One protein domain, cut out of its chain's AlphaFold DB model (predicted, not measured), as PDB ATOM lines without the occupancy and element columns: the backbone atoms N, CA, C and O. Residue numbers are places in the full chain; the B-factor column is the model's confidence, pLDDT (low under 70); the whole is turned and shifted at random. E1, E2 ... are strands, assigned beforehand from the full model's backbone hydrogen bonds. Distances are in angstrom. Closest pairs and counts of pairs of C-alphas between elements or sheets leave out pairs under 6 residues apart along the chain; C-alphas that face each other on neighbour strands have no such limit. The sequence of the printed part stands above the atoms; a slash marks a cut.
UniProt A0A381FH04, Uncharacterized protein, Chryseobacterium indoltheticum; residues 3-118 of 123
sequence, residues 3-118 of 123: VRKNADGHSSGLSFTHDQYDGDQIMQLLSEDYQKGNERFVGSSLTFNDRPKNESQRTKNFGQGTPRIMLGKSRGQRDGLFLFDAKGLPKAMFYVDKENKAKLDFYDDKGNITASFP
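AT A GLANCE: This is residues 3 to 118 of the 123 residues of an uncharacterized protein of Chryseobacterium indoltheticum (UniProt A0A381FH04). One broad, twisted sheet of nine strands makes a single wall, with the strands side by side in chain order and no named helix over either face. The long strands E2, E3 and E4 stand toward one end and the shorter E5 to E9 toward the other, while a long loop, residues 51 to 65, folds back over one face on the side of the long strands. The printed part has 116 residues, and its order E1 to E9 is an all-antiparallel meander, each strand the antiparallel neighbour of the one before; the class is all strand. The whole is flat, spanning 42 by 42 by 21 A, and only just compact, close to loose, with a radius of gyration of the C-alphas of 15.8 A.

IN THESE COORDINATES: E1, residues 3 to 6, begins at C-alpha 3 (155.822, 70.385, 81.339). E2, residues 9 to 20, is 36.1 A long from first to last C-alpha. E3, residues 25 to 36, is 32.0 A long and bends by 56 degrees at residue 29. E4, residues 39 to 50, is 30.8 A long, bends by 69 degrees at residue 46 and ends at C-alpha 50 (155.772, 62.826, 106.353). E5, residues 66 to 73, is 17.1 A long and bends by 79 degrees at residue 69. E6 is residues 79 to 84, E7 residues 90 to 96 and E8 residues 102 to 107. E9, residues 113 to 117, ends at C-alpha 117 (143.554, 86.804, 114.761).

HOW THE PARTS SIT: E1 and E9 are the edge strands, and E1 is apart from E9. E1 and E2 form a hairpin at 156 degrees, with N 4 and O 11 2.8 A apart, within hydrogen-bond range. In the hairpin of E2 and E3, at 178 degrees, N 12 and O 33 are 2.8 A apart. In that of E3 and E4, the facing C-alphas of Ser 31 and Ser 44 are 4.2 A apart, and N 41 and O 34 are 2.7 A apart. E4 and E5 are antiparallel at 139 degrees, with N 46 and O 71 2.8 A apart. Beyond them, the neighbour strands E5 and E6 have N 82 and O 70 within hydrogen-bond range at 2.8 A, E6 and E7 have N 81 and O 94 within that range at 2.8 A, and E7 and E8 have N 93 and O 105 within it at 2.8 A. E8 and E9 stand at 159 degrees, with N 106 and O 115 2.9 A apart.

THE WHOLE: From edge to edge the strands' lines turn by 105 degrees. The C-alphas farthest apart, those of Arg 58 and Pro 118, are 45.1 A apart. The printed part has no cut. The link from E4 to E5 is long, with 15 residues; the other links are tight. The mean pLDDT of the printed part is 81.7, and residues 20 to 25, 52 to 64 and 75 to 77 are under 70.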
ATOM      1  N   VAL A   3     156.557  69.435  82.185       77.75
ATOM      2  CA  VAL A   3     155.822  70.385  81.339       77.75
ATOM      3  C   VAL A   3     154.835  69.590  80.494       77.75
ATOM      4  O   VAL A   3     155.206  68.582  79.898       77.75
ATOM      5  N   ARG A   4     153.571  70.015  80.455       82.69
ATOM      6  CA  ARG A   4     152.518  69.457  79.595       82.69
ATOM      7  C   ARG A   4     151.676  70.599  79.035       82.69
ATOM      8  O   ARG A   4     151.414  71.571  79.740       82.69
ATOM      9  N   LYS A   5     151.256  70.484  77.778       83.06
ATOM     10  CA  LYS A   5     150.373  71.436  77.092       83.06
ATOM     11  C   LYS A   5     149.327  70.654  76.311       83.06
ATOM     12  O   LYS A   5     149.694  69.698  75.639       83.06
ATOM     13  N   ASN A   6     148.074  71.085  76.387       80.94
ATOM     14  CA  ASN A   6     146.946  70.555  75.623       80.94
ATOM     15  C   ASN A   6     146.154  71.728  75.017       80.94
ATOM     16  O   ASN A   6     146.441  72.884  75.324       80.94
ATOM     17  N   ALA A   7     145.145  71.433  74.191       78.31
ATOM     18  CA  ALA A   7     144.313  72.450  73.536       78.31
ATOM     19  C   ALA A   7     143.704  73.476  74.519       78.31
ATOM     20  O   ALA A   7     143.633  74.656  74.194       78.31
ATOM     21  N   ASP A   8     143.366  73.042  75.737       79.06
ATOM     22  CA  ASP A   8     142.644  73.857  76.724       79.06
ATOM     23  C   ASP A   8     143.518  74.382  77.885       79.06
ATOM     24  O   ASP A   8     142.983  74.880  78.883       79.06
ATOM     25  N   GLY A   9     144.852  74.251  77.803       83.94
ATOM     26  CA  GLY A   9     145.749  74.797  78.829       83.94
ATOM     27  C   GLY A   9     147.131  74.151  78.954       83.94
ATOM     28  O   GLY A   9     147.582  73.370  78.110       83.94
ATOM     29  N   HIS A  10     147.827  74.483  80.044       82.12
ATOM     30  CA  HIS A  10     149.186  74.017  80.328       82.12
ATOM     31  C   HIS A  10     149.385  73.661  81.796       82.12
ATOM     32  O   HIS A  10     148.688  74.146  82.680       82.12
ATOM     33  N   SER A  11     150.380  72.821  82.054       78.44
ATOM     34  CA  SER A  11     150.918  72.579  83.387       78.44
ATOM     35  C   SER A  11     152.435  72.565  83.304       78.44
ATOM     36  O   SER A  11     152.994  71.808  82.505       78.44
ATOM     37  N   SER A  12     153.115  73.341  84.134       78.12
ATOM     38  CA  SER A  12     154.550  73.204  84.343       78.12
ATOM     39  C   SER A  12     154.864  73.128  85.826       78.12
ATOM     40  O   SER A  12     154.151  73.718  86.635       78.12
ATOM     41  N   GLY A  13     155.919  72.398  86.178       75.12
ATOM     42  CA  GLY A  13     156.410  72.443  87.536       75.12
ATOM     43  C   GLY A  13     157.812  71.908  87.769       75.12
ATOM     44  O   GLY A  13     158.361  71.106  87.004       75.12
ATOM     45  N   LEU A  14     158.400  72.377  88.859       75.75
ATOM     46  CA  LEU A  14     159.701  71.971  89.369       75.75
ATOM     47  C   LEU A  14     159.495  71.401  90.771       75.75
ATOM     48  O   LEU A  14     158.814  72.022  91.575       75.75
ATOM     49  N   SER A  15     160.063  70.225  91.044       73.81
ATOM     50  CA  SER A  15     160.186  69.694  92.402       73.81
ATOM     51  C   SER A  15     161.642  69.379  92.658       73.81
ATOM     52  O   SER A  15     162.275  68.680  91.861       73.81
ATOM     53  N   PHE A  16     162.159  69.917  93.755       75.50
ATOM     54  CA  PHE A  16     163.394  69.461  94.367       75.50
ATOM     55  C   PHE A  16     163.039  68.801  95.691       75.50
ATOM     56  O   PHE A  16     162.413  69.446  96.529       75.50
ATOM     57  N   THR A  17     163.423  67.537  95.868       72.12
ATOM     58  CA  THR A  17     163.135  66.776  97.085       72.12
ATOM     59  C   THR A  17     164.417  66.334  97.764       72.12
ATOM     60  O   THR A  17     165.245  65.685  97.120       72.12
ATOM     61  N   HIS A  18     164.547  66.612  99.056       73.12
ATOM     62  CA  HIS A  18     165.572  66.013  99.905       73.12
ATOM     63  C   HIS A  18     164.901  65.093 100.926       73.12
ATOM     64  O   HIS A  18     163.871  65.459 101.488       73.12
ATOM     65  N   ASP A  19     165.463  63.905 101.109       70.50
ATOM     66  CA  ASP A  19     164.958  62.837 101.972       70.50
ATOM     67  C   ASP A  19     166.075  62.495 102.960       70.50
ATOM     68  O   ASP A  19     167.179  62.147 102.527       70.50
ATOM     69  N   GLN A  20     165.831  62.663 104.259       63.91
ATOM     70  CA  GLN A  20     166.757  62.181 105.278       63.91
ATOM     71  C   GLN A  20     166.330  60.772 105.681       63.91
ATOM     72  O   GLN A  20     165.242  60.621 106.199       63.91
ATOM     73  N   TYR A  21     167.194  59.783 105.415       56.28
ATOM     74  CA  TYR A  21     167.266  58.441 106.022       56.28
ATOM     75  C   TYR A  21     165.953  57.722 106.410       56.28
ATOM     76  O   TYR A  21     165.184  58.159 107.248       56.28
ATOM     77  N   ASP A  22     165.754  56.517 105.870       62.28
ATOM     78  CA  ASP A  22     164.604  55.634 106.149       62.28
ATOM     79  C   ASP A  22     163.209  56.198 105.804       62.28
ATOM     80  O   ASP A  22     162.193  55.551 106.066       62.28
ATOM     81  N   GLY A  23     163.156  57.331 105.093       58.91
ATOM     82  CA  GLY A  23     161.972  57.782 104.370       58.91
ATOM     83  C   GLY A  23     160.874  58.333 105.267       58.91
ATOM     84  O   GLY A  23     159.706  58.057 105.002       58.91
ATOM     85  N   ASP A  24     161.217  59.077 106.320       66.44
ATOM     86  CA  ASP A  24     160.245  59.655 107.249       66.44
ATOM     87  C   ASP A  24     159.911  61.128 106.953       66.44
ATOM     88  O   ASP A  24     158.742  61.493 107.087       66.44
ATOM     89  N   GLN A  25     160.851  61.948 106.461       65.25
ATOM     90  CA  GLN A  25     160.602  63.363 106.138       65.25
ATOM     91  C   GLN A  25     161.179  63.809 104.788       65.25
ATOM     92  O   GLN A  25     162.381  63.749 104.534       65.25
ATOM     93  N   ILE A  26     160.309  64.362 103.932       77.06
ATOM     94  CA  ILE A  26     160.712  65.008 102.678       77.06
ATOM     95  C   ILE A  26     160.555  66.519 102.789       77.06
ATOM     96  O   ILE A  26     159.447  67.014 103.011       77.06
ATOM     97  N   MET A  27     161.618  67.252 102.467       84.88
ATOM     98  CA  MET A  27     161.510  68.656 102.076       84.88
ATOM     99  C   MET A  27     161.293  68.743 100.563       84.88
ATOM    100  O   MET A  27     162.126  68.241  99.810       84.88
ATOM    101  N   GLN A  28     160.214  69.385 100.104       83.75
ATOM    102  CA  GLN A  28     159.948  69.630  98.684       83.75
ATOM    103  C   GLN A  28     159.815  71.123  98.389       83.75
ATOM    104  O   GLN A  28     158.946  71.787  98.952       83.75
ATOM    105  N   LEU A  29     160.623  71.636  97.462       85.44
ATOM    106  CA  LEU A  29     160.388  72.935  96.829       85.44
ATOM    107  C   LEU A  29     159.584  72.708  95.552       85.44
ATOM    108  O   LEU A  29     160.066  72.016  94.657       85.44
ATOM    109  N   LEU A  30     158.388  73.278  95.479       81.94
ATOM    110  CA  LEU A  30     157.451  73.172  94.372       81.94
ATOM    111  C   LEU A  30     157.308  74.533  93.689       81.94
ATOM    112  O   LEU A  30     157.138  75.553  94.350       81.94
ATOM    113  N   SER A  31     157.328  74.537  92.363       82.75
ATOM    114  CA  SER A  31     156.808  75.636  91.547       82.75
ATOM    115  C   SER A  31     155.816  75.042  90.568       82.75
ATOM    116  O   SER A  31     156.150  74.058  89.914       82.75
ATOM    117  N   GLU A  32     154.622  75.614  90.483       81.25
ATOM    118  CA  GLU A  32     153.521  75.150  89.648       81.25
ATOM    119  C   GLU A  32     152.938  76.327  88.860       81.25
ATOM    120  O   GLU A  32     152.673  77.397  89.404       81.25
ATOM    121  N   ASP A  33     152.723  76.113  87.567       84.81
ATOM    122  CA  ASP A  33     151.941  76.992  86.700       84.81
ATOM    123  C   ASP A  33     150.951  76.115  85.944       84.81
ATOM    124  O   ASP A  33     151.350  75.310  85.098       84.81
ATOM    125  N   TYR A  34     149.680  76.226  86.307       82.75
ATOM    126  CA  TYR A  34     148.581  75.448  85.766       82.75
ATOM    127  C   TYR A  34     147.519  76.374  85.187       82.75
ATOM    128  O   TYR A  34     147.064  77.295  85.857       82.75
ATOM    129  N   GLN A  35     147.075  76.102  83.967       84.00
ATOM    130  CA  GLN A  35     145.956  76.791  83.344       84.00
ATOM    131  C   GLN A  35     144.925  75.778  82.853       84.00
ATOM    132  O   GLN A  35     145.281  74.781  82.219       84.00
ATOM    133  N   LYS A  36     143.646  76.058  83.117       84.62
ATOM    134  CA  LYS A  36     142.501  75.323  82.572       84.62
ATOM    135  C   LYS A  36     141.444  76.317  82.105       84.62
ATOM    136  O   LYS A  36     140.834  77.008  82.921       84.62
ATOM    137  N   GLY A  37     141.223  76.392  80.794       86.12
ATOM    138  CA  GLY A  37     140.369  77.430  80.216       86.12
ATOM    139  C   GLY A  37     140.900  78.830  80.556       86.12
ATOM    140  O   GLY A  37     142.069  79.128  80.296       86.12
ATOM    141  N   ASN A  38     140.053  79.664  81.169       85.69
ATOM    142  CA  ASN A  38     140.390  81.043  81.552       85.69
ATOM    143  C   ASN A  38     141.027  81.167  82.946       85.69
ATOM    144  O   ASN A  38     141.481  82.249  83.314       85.69
ATOM    145  N   GLU A  39     141.059  80.092  83.734       83.69
ATOM    146  CA  GLU A  39     141.636  80.119  85.075       83.69
ATOM    147  C   GLU A  39     143.102  79.691  85.038       83.69
ATOM    148  O   GLU A  39     143.437  78.613  84.536       83.69
ATOM    149  N   ARG A  40     143.977  80.528  85.603       85.06
ATOM    150  CA  ARG A  40     145.400  80.239  85.787       85.06
ATOM    151  C   ARG A  40     145.754  80.263  87.268       85.06
ATOM    152  O   ARG A  40     145.411  81.195  87.991       85.06
ATOM    153  N   PHE A  41     146.500  79.257  87.689       82.25
ATOM    154  CA  PHE A  41     147.044  79.094  89.023       82.25
ATOM    155  C   PHE A  41     148.561  79.057  88.911       82.25
ATOM    156  O   PHE A  41     149.120  78.166  88.280       82.25
ATOM    157  N   VAL A  42     149.220  80.032  89.528       84.50
ATOM    158  CA  VAL A  42     150.677  80.069  89.643       84.50
ATOM    159  C   VAL A  42     151.016  80.086  91.121       84.50
ATOM    160  O   VAL A  42     150.477  80.905  91.867       84.50
ATOM    161  N   GLY A  43     151.883  79.183  91.552       82.75
ATOM    162  CA  GLY A  43     152.265  79.074  92.950       82.75
ATOM    163  C   GLY A  43     153.646  78.473  93.109       82.75
ATOM    164  O   GLY A  43     154.047  77.596  92.351       82.75
ATOM    165  N   SER A  44     154.357  78.938  94.129       85.44
ATOM    166  CA  SER A  44     155.549  78.268  94.634       85.44
ATOM    167  C   SER A  44     155.333  77.937  96.102       85.44
ATOM    168  O   SER A  44     154.703  78.715  96.826       85.44
ATOM    169  N   SER A  45     155.837  76.790  96.542       88.62
ATOM    170  CA  SER A  45     155.774  76.387  97.941       88.62
ATOM    171  C   SER A  45     156.993  75.584  98.375       88.62
ATOM    172  O   SER A  45     157.581  74.833  97.604       88.62
ATOM    173  N   LEU A  46     157.368  75.740  99.638       90.38
ATOM    174  CA  LEU A  46     158.268  74.854 100.357       90.38
ATOM    175  C   LEU A  46     157.416  74.005 101.298       90.38
ATOM    176  O   LEU A  46     156.697  74.545 102.136       90.38
ATOM    177  N   THR A  47     157.474  72.687 101.154       88.50
ATOM    178  CA  THR A  47     156.678  71.751 101.953       88.50
ATOM    179  C   THR A  47     157.571  70.768 102.690       88.50
ATOM    180  O   THR A  47     158.571  70.300 102.152       88.50
ATOM    181  N   PHE A  48     157.181  70.444 103.915       87.25
ATOM    182  CA  PHE A  48     157.733  69.357 104.709       87.25
ATOM    183  C   PHE A  48     156.624  68.325 104.871       87.25
ATOM    184  O   PHE A  48     155.543  68.651 105.371       87.25
ATOM    185  N   ASN A  49     156.871  67.111 104.394       85.00
ATOM    186  CA  ASN A  49     155.880  66.043 104.346       85.00
ATOM    187  C   ASN A  49     156.397  64.822 105.097       85.00
ATOM    188  O   ASN A  49     157.558  64.452 104.916       85.00
ATOM    189  N   ASP A  50     155.512  64.167 105.841       79.50
ATOM    190  CA  ASP A  50     155.772  62.826 106.353       79.50
ATOM    191  C   ASP A  50     155.532  61.800 105.246       79.50
ATOM    192  O   ASP A  50     154.557  61.898 104.484       79.50
ATOM    193  N   ARG A  51     156.392  60.785 105.181       73.06
ATOM    194  CA  ARG A  51     156.234  59.654 104.262       73.06
ATOM    195  C   ARG A  51     155.768  58.393 104.991       73.06
ATOM    196  O   ARG A  51     156.280  58.060 106.060       73.06
ATOM    197  N   PRO A  52     154.817  57.633 104.421       66.94
ATOM    198  CA  PRO A  52     154.511  56.306 104.929       66.94
ATOM    199  C   PRO A  52     155.662  55.339 104.605       66.94
ATOM    200  O   PRO A  52     156.103  55.248 103.461       66.94
ATOM    201  N   LYS A  53     156.090  54.542 105.596       64.69
ATOM    202  CA  LYS A  53     157.227  53.593 105.506       64.69
ATOM    203  C   LYS A  53     157.162  52.575 104.349       64.69
ATOM    204  O   LYS A  53     158.171  51.962 104.026       64.69
ATOM    205  N   ASN A  54     155.994  52.389 103.726       61.56
ATOM    206  CA  ASN A  54     155.742  51.359 102.710       61.56
ATOM    207  C   ASN A  54     155.530  51.920 101.289       61.56
ATOM    208  O   ASN A  54     155.082  51.191 100.402       61.56
ATOM    209  N   GLU A  55     155.804  53.205 101.044       59.22
ATOM    210  CA  GLU A  55     155.674  53.784  99.703       59.22
ATOM    211  C   GLU A  55     156.806  53.307  98.778       59.22
ATOM    212  O   GLU A  55     157.994  53.469  99.057       59.22
ATOM    213  N   SER A  56     156.449  52.704  97.640       54.03
ATOM    214  CA  SER A  56     157.442  52.241  96.670       54.03
ATOM    215  C   SER A  56     158.205  53.429  96.063       54.03
ATOM    216  O   SER A  56     157.603  54.404  95.613       54.03
ATOM    217  N   GLN A  57     159.534  53.328  95.938       52.44
ATOM    218  CA  GLN A  57     160.354  54.379  95.311       52.44
ATOM    219  C   GLN A  57     159.989  54.680  93.841       52.44
ATOM    220  O   GLN A  57     160.489  55.652  93.272       52.44
ATOM    221  N   ARG A  58     159.151  53.852  93.202       45.84
ATOM    222  CA  ARG A  58     158.721  54.001  91.803       45.84
ATOM    223  C   ARG A  58     157.520  54.932  91.626       45.84
ATOM    224  O   ARG A  58     157.303  55.412  90.520       45.84
ATOM    225  N   THR A  59     156.790  55.249  92.692       46.19
ATOM    226  CA  THR A  59     155.644  56.173  92.685       46.19
ATOM    227  C   THR A  59     156.037  57.559  93.204       46.19
ATOM    228  O   THR A  59     155.320  58.161  93.985       46.19
ATOM    229  N   LYS A  60     157.176  58.119  92.777       51.75
ATOM    230  CA  LYS A  60     157.612  59.485  93.142       51.75
ATOM    231  C   LYS A  60     156.853  60.560  92.343       51.75
ATOM    232  O   LYS A  60     157.452  61.263  91.535       51.75
ATOM    233  N   ASN A  61     155.538  60.683  92.535       50.75
ATOM    234  CA  ASN A  61     154.776  61.803  91.966       50.75
ATOM    235  C   ASN A  61     154.694  62.971  92.953       50.75
ATOM    236  O   ASN A  61     154.644  62.775  94.167       50.75
ATOM    237  N   PHE A  62     154.646  64.178  92.391       52.41
ATOM    238  CA  PHE A  62     154.371  65.431  93.086       52.41
ATOM    239  C   PHE A  62     153.091  65.286  93.932       52.41
ATOM    240  O   PHE A  62     152.050  64.911  93.394       52.41
ATOM    241  N   GLY A  63     153.176  65.544  95.243       56.84
ATOM    242  CA  GLY A  63     152.025  65.493  96.157       56.84
ATOM    243  C   GLY A  63     151.761  64.165  96.884       56.84
ATOM    244  O   GLY A  63     150.671  64.006  97.424       56.84
ATOM    245  N   GLN A  64     152.706  63.217  96.911       60.94
ATOM    246  CA  GLN A  64     152.630  62.038  97.794       60.94
ATOM    247  C   GLN A  64     153.389  62.273  99.109       60.94
ATOM    248  O   GLN A  64     154.527  62.751  99.097       60.94
ATOM    249  N   GLY A  65     152.723  61.961 100.223       73.06
ATOM    250  CA  GLY A  65     153.124  62.285 101.593       73.06
ATOM    251  C   GLY A  65     152.043  63.088 102.320       73.06
ATOM    252  O   GLY A  65     151.220  63.757 101.693       73.06
ATOM    253  N   THR A  66     152.013  63.011 103.647       83.88
ATOM    254  CA  THR A  66     151.111  63.850 104.439       83.88
ATOM    255  C   THR A  66     151.818  65.166 104.760       83.88
ATOM    256  O   THR A  66     152.837  65.129 105.453       83.88
ATOM    257  N   PRO A  67     151.330  66.324 104.276       87.06
ATOM    258  CA  PRO A  67     151.968  67.596 104.583       87.06
ATOM    259  C   PRO A  67     151.924  67.842 106.089       87.06
ATOM    260  O   PRO A  67     150.941  67.510 106.749       87.06
ATOM    261  N   ARG A  68     153.002  68.417 106.620       89.56
ATOM    262  CA  ARG A  68     153.124  68.863 108.017       89.56
ATOM    263  C   ARG A  68     153.284  70.366 108.092       89.56
ATOM    264  O   ARG A  68     152.619  71.019 108.891       89.56
ATOM    265  N   ILE A  69     154.133  70.906 107.224       92.12
ATOM    266  CA  ILE A  69     154.395  72.337 107.116       92.12
ATOM    267  C   ILE A  69     154.403  72.708 105.639       92.12
ATOM    268  O   ILE A  69     155.052  72.044 104.833       92.12
ATOM    269  N   MET A  70     153.713  73.784 105.278       92.38
ATOM    270  CA  MET A  70     153.798  74.391 103.952       92.38
ATOM    271  C   MET A  70     154.020  75.890 104.090       92.38
ATOM    272  O   MET A  70     153.267  76.557 104.787       92.38
ATOM    273  N   LEU A  71     155.006  76.421 103.378       93.94
ATOM    274  CA  LEU A  71     155.199  77.848 103.163       93.94
ATOM    275  C   LEU A  71     154.972  78.144 101.683       93.94
ATOM    276  O   LEU A  71     155.708  77.631 100.846       93.94
ATOM    277  N   GLY A  72     153.977  78.956 101.343       90.81
ATOM    278  CA  GLY A  72     153.722  79.343  99.957       90.81
ATOM    279  C   GLY A  72     152.252  79.575  99.658       90.81
ATOM    280  O   GLY A  72     151.459  79.857 100.555       90.81
ATOM    281  N   LYS A  73     151.885  79.451  98.381       87.25
ATOM    282  CA  LYS A  73     150.509  79.669  97.929       87.25
ATOM    283  C   LYS A  73     149.671  78.403  98.079       87.25
ATOM    284  O   LYS A  73     149.965  77.374  97.475       87.25
ATOM    285  N   SER A  74     148.595  78.479  98.854       77.12
ATOM    286  CA  SER A  74     147.581  77.422  98.918       77.12
ATOM    287  C   SER A  74     146.645  77.467  97.701       77.12
ATOM    288  O   SER A  74     146.493  78.501  97.048       77.12
ATOM    289  N   ARG A  75     145.922  76.368  97.436       68.25
ATOM    290  CA  ARG A  75     144.907  76.297  96.360       68.25
ATOM    291  C   ARG A  75     143.807  77.361  96.475       68.25
ATOM    292  O   ARG A  75     143.245  77.767  95.466       68.25
ATOM    293  N   GLY A  76     143.530  77.853  97.686       69.25
ATOM    294  CA  GLY A  76     142.605  78.965  97.929       69.25
ATOM    295  C   GLY A  76     143.168  80.347  97.579       69.25
ATOM    296  O   GLY A  76     142.524  81.345  97.896       69.25
ATOM    297  N   GLN A  77     144.353  80.397  96.960       69.38
ATOM    298  CA  GLN A  77     145.152  81.582  96.643       69.38
ATOM    299  C   GLN A  77     145.676  82.362  97.855       69.38
ATOM    300  O   GLN A  77     146.141  83.488  97.700       69.38
ATOM    301  N   ARG A  78     145.659  81.750  99.041       79.00
ATOM    302  CA  ARG A  78     146.219  82.335 100.265       79.00
ATOM    303  C   ARG A  78     147.713  82.066 100.314       79.00
ATOM    304  O   ARG A  78     148.097  80.897 100.231       79.00
ATOM    305  N   ASP A  79     148.511  83.113 100.457       90.06
ATOM    306  CA  ASP A  79     149.952  83.006 100.686       90.06
ATOM    307  C   ASP A  79     150.200  82.941 102.194       90.06
ATOM    308  O   ASP A  79     149.652  83.754 102.941       90.06
ATOM    309  N   GLY A  80     150.969  81.958 102.661       94.12
ATOM    310  CA  GLY A  80     151.170  81.796 104.098       94.12
ATOM    311  C   GLY A  80     151.990  80.589 104.528       94.12
ATOM    312  O   GLY A  80     152.519  79.835 103.708       94.12
ATOM    313  N   LEU A  81     152.067  80.435 105.847       95.69
ATOM    314  CA  LEU A  81     152.578  79.277 106.566       95.69
ATOM    315  C   LEU A  81     151.395  78.450 107.084       95.69
ATOM    316  O   LEU A  81     150.553  78.950 107.828       95.69
ATOM    317  N   PHE A  82     151.356  77.177 106.719       94.69
ATOM    318  CA  PHE A  82     150.273  76.253 107.037       94.69
ATOM    319  C   PHE A  82     150.838  75.058 107.799       94.69
ATOM    320  O   PHE A  82     151.798  74.433 107.348       94.69
ATOM    321  N   LEU A  83     150.231  74.753 108.942       95.00
ATOM    322  CA  LEU A  83     150.567  73.626 109.803       95.00
ATOM    323  C   LEU A  83     149.443  72.597 109.745       95.00
ATOM    324  O   LEU A  83     148.266  72.954 109.849       95.00
ATOM    325  N   PHE A  84     149.812  71.328 109.621       92.69
ATOM    326  CA  PHE A  84     148.881  70.218 109.467       92.69
ATOM    327  C   PHE A  84     149.160  69.111 110.489       92.69
ATOM    328  O   PHE A  84     150.297  68.909 110.917       92.69
ATOM    329  N   ASP A  85     148.113  68.389 110.876       90.56
ATOM    330  CA  ASP A  85     148.190  67.241 111.774       90.56
ATOM    331  C   ASP A  85     148.712  65.980 111.070       90.56
ATOM    332  O   ASP A  85     149.011  65.988 109.875       90.56
ATOM    333  N   ALA A  86     148.749  64.870 111.817       86.00
ATOM    334  CA  ALA A  86     149.180  63.553 111.352       86.00
ATOM    335  C   ALA A  86     148.438  63.037 110.099       86.00
ATOM    336  O   ALA A  86     149.013  62.260 109.334       86.00
ATOM    337  N   LYS A  87     147.197  63.482 109.876       86.19
ATOM    338  CA  LYS A  87     146.304  63.090 108.775       86.19
ATOM    339  C   LYS A  87     146.295  64.108 107.627       86.19
ATOM    340  O   LYS A  87     145.659  63.852 106.608       86.19
ATOM    341  N   GLY A  88     146.997  65.233 107.773       87.88
ATOM    342  CA  GLY A  88     147.038  66.316 106.790       87.88
ATOM    343  C   GLY A  88     145.903  67.327 106.955       87.88
ATOM    344  O   GLY A  88     145.665  68.123 106.046       87.88
ATOM    345  N   LEU A  89     145.187  67.304 108.083       90.81
ATOM    346  CA  LEU A  89     144.170  68.297 108.412       90.81
ATOM    347  C   LEU A  89     144.832  69.557 108.979       90.81
ATOM    348  O   LEU A  89     145.790  69.444 109.744       90.81
ATOM    349  N   PRO A  90     144.353  70.764 108.640       93.12
ATOM    350  CA  PRO A  90     144.918  71.993 109.181       93.12
ATOM    351  C   PRO A  90     144.850  72.049 110.710       93.12
ATOM    352  O   PRO A  90     143.835  71.692 111.299       93.12
ATOM    353  N   LYS A  91     145.912  72.558 111.343       96.44
ATOM    354  CA  LYS A  91     145.964  72.876 112.782       96.44
ATOM    355  C   LYS A  91     146.168  74.358 113.042       96.44
ATOM    356  O   LYS A  91     145.587  74.885 113.986       96.44
ATOM    357  N   ALA A  92     146.948  75.031 112.201       97.00
ATOM    358  CA  ALA A  92     147.075  76.479 112.230       97.00
ATOM    359  C   ALA A  92     147.483  77.029 110.861       97.00
ATOM    360  O   ALA A  92     148.167  76.354 110.087       97.00
ATOM    361  N   MET A  93     147.082  78.259 110.564       95.44
ATOM    362  CA  MET A  93     147.441  78.954 109.332       95.44
ATOM    363  C   MET A  93     147.788  80.404 109.641       95.44
ATOM    364  O   MET A  93     146.940  81.120 110.156       95.44
ATOM    365  N   PHE A  94     148.984  80.848 109.264       96.75
ATOM    366  CA  PHE A  94     149.369  82.259 109.233       96.75
ATOM    367  C   PHE A  94     149.456  82.706 107.776       96.75
ATOM    368  O   PHE A  94     150.350  82.271 107.051       96.75
ATOM    369  N   TYR A  95     148.503  83.508 107.316       95.12
ATOM    370  CA  TYR A  95     148.309  83.745 105.887       95.12
ATOM    371  C   TYR A  95     147.722  85.123 105.587       95.12
ATOM    372  O   TYR A  95     147.211  85.806 106.469       95.12
ATOM    373  N   VAL A  96     147.775  85.517 104.317       92.31
ATOM    374  CA  VAL A  96     147.013  86.651 103.783       92.31
ATOM    375  C   VAL A  96     145.786  86.115 103.049       92.31
ATOM    376  O   VAL A  96     145.894  85.223 102.201       92.31
ATOM    377  N   ASP A  97     144.604  86.602 103.423       88.94
ATOM    378  CA  ASP A  97     143.341  86.193 102.814       88.94
ATOM    379  C   ASP A  97     143.091  86.870 101.450       88.94
ATOM    380  O   ASP A  97     143.904  87.637 100.934       88.94
ATOM    381  N   LYS A  98     141.947  86.562 100.828       86.19
ATOM    382  CA  LYS A  98     141.588  87.100  99.505       86.19
ATOM    383  C   LYS A  98     141.282  88.602  99.519       86.19
ATOM    384  O   LYS A  98     141.284  89.220  98.460       86.19
ATOM    385  N   GLU A  99     141.019  89.176 100.690       89.19
ATOM    386  CA  GLU A  99     140.800  90.609 100.894       89.19
ATOM    387  C   GLU A  99     142.103  91.334 101.258       89.19
ATOM    388  O   GLU A  99     142.079  92.510 101.624       89.19
ATOM    389  N   ASN A 100     143.242  90.644 101.136       89.81
ATOM    390  CA  ASN A 100     144.567  91.148 101.466       89.81
ATOM    391  C   ASN A 100     144.736  91.486 102.960       89.81
ATOM    392  O   ASN A 100     145.502  92.381 103.322       89.81
ATOM    393  N   LYS A 101     144.024  90.774 103.843       91.38
ATOM    394  CA  LYS A 101     144.154  90.912 105.299       91.38
ATOM    395  C   LYS A 101     144.994  89.772 105.863       91.38
ATOM    396  O   LYS A 101     144.806  88.609 105.507       91.38
ATOM    397  N   ALA A 102     145.919  90.108 106.761       93.56
ATOM    398  CA  ALA A 102     146.677  89.111 107.507       93.56
ATOM    399  C   ALA A 102     145.760  88.392 108.507       93.56
ATOM    400  O   ALA A 102     144.991  89.040 109.221       93.56
ATOM    401  N   LYS A 103     145.862  87.065 108.554       95.19
ATOM    402  CA  LYS A 103     145.069  86.175 109.397       95.19
ATOM    403  C   LYS A 103     145.961  85.127 110.062       95.19
ATOM    404  O   LYS A 103     146.917  84.632 109.461       95.19
ATOM    405  N   LEU A 104     145.623  84.779 111.296       96.44
ATOM    406  CA  LEU A 104     146.153  83.638 112.028       96.44
ATOM    407  C   LEU A 104     144.980  82.832 112.585       96.44
ATOM    408  O   LEU A 104     144.373  83.248 113.566       96.44
ATOM    409  N   ASP A 105     144.700  81.683 111.978       96.00
ATOM    410  CA  ASP A 105     143.594  80.805 112.369       96.00
ATOM    411  C   ASP A 105     144.129  79.511 112.987       96.00
ATOM    412  O   ASP A 105     145.096  78.936 112.483       96.00
ATOM    413  N   PHE A 106     143.471  79.022 114.038       97.50
ATOM    414  CA  PHE A 106     143.743  77.739 114.693       97.50
ATOM    415  C   PHE A 106     142.545  76.809 114.564       97.50
ATOM    416  O   PHE A 106     141.406  77.255 114.682       97.50
ATOM    417  N   TYR A 107     142.789  75.511 114.396       96.56
ATOM    418  CA  TYR A 107     141.748  74.537 114.071       96.56
ATOM    419  C   TYR A 107     141.704  73.361 115.059       96.56
ATOM    420  O   TYR A 107     142.738  72.828 115.486       96.56
ATOM    421  N   ASP A 108     140.489  72.934 115.407       95.25
ATOM    422  CA  ASP A 108     140.257  71.675 116.117       95.25
ATOM    423  C   ASP A 108     140.452  70.458 115.191       95.25
ATOM    424  O   ASP A 108     140.713  70.582 113.995       95.25
ATOM    425  N   ASP A 109     140.312  69.255 115.743       93.31
ATOM    426  CA  ASP A 109     140.510  68.006 114.993       93.31
ATOM    427  C   ASP A 109     139.373  67.700 113.996       93.31
ATOM    428  O   ASP A 109     139.457  66.743 113.224       93.31
ATOM    429  N   LYS A 110     138.299  68.498 114.007       92.88
ATOM    430  CA  LYS A 110     137.193  68.448 113.041       92.88
ATOM    431  C   LYS A 110     137.345  69.509 111.943       92.88
ATOM    432  O   LYS A 110     136.546  69.515 111.011       92.88
ATOM    433  N   GLY A 111     138.359  70.374 112.032       90.06
ATOM    434  CA  GLY A 111     138.604  71.472 111.100       90.06
ATOM    435  C   GLY A 111     137.813  72.749 111.400       90.06
ATOM    436  O   GLY A 111     137.761  73.630 110.542       90.06
ATOM    437  N   ASN A 112     137.205  72.882 112.582       95.06
ATOM    438  CA  ASN A 112     136.553  74.127 112.999       95.06
ATOM    439  C   ASN A 112     137.586  75.113 113.542       95.06
ATOM    440  O   ASN A 112     138.518  74.715 114.241       95.06
ATOM    441  N   ILE A 113     137.384  76.405 113.279       95.38
ATOM    442  CA  ILE A 113     138.218  77.462 113.855       95.38
ATOM    443  C   ILE A 113     137.960  77.534 115.365       95.38
ATOM    444  O   ILE A 113     136.820  77.660 115.806       95.38
ATOM    445  N   THR A 114     139.032  77.465 116.147       96.81
ATOM    446  CA  THR A 114     139.018  77.592 117.614       96.81
ATOM    447  C   THR A 114     139.506  78.956 118.084       96.81
ATOM    448  O   THR A 114     139.097  79.420 119.143       96.81
ATOM    449  N   ALA A 115     140.353  79.611 117.289       96.19
ATOM    450  CA  ALA A 115     140.806  80.979 117.491       96.19
ATOM    451  C   ALA A 115     141.197  81.595 116.141       96.19
ATOM    452  O   ALA A 115     141.673  80.886 115.253       96.19
ATOM    453  N   SER A 116     141.008  82.906 116.003       95.69
ATOM    454  CA  SER A 116     141.345  83.682 114.806       95.69
ATOM    455  C   SER A 116     141.900  85.036 115.226       95.69
ATOM    456  O   SER A 116     141.324  85.696 116.090       95.69
ATOM    457  N   PHE A 117     142.968  85.481 114.570       95.31
ATOM    458  CA  PHE A 117     143.554  86.804 114.761       95.31
ATOM    459  C   PHE A 117     143.764  87.514 113.417       95.31
ATOM    460  O   PHE A 117     144.178  86.866 112.459       95.31
ATOM    461  N   PRO A 118     143.547  88.838 113.330       93.56
ATOM    462  CA  PRO A 118     142.854  89.642 114.334       93.56
ATOM    463  C   PRO A 118     141.409  89.151 114.520       93.56
ATOM    464  O   PRO A 118     140.816  88.585 113.597       93.56
TER     465      PRO A 118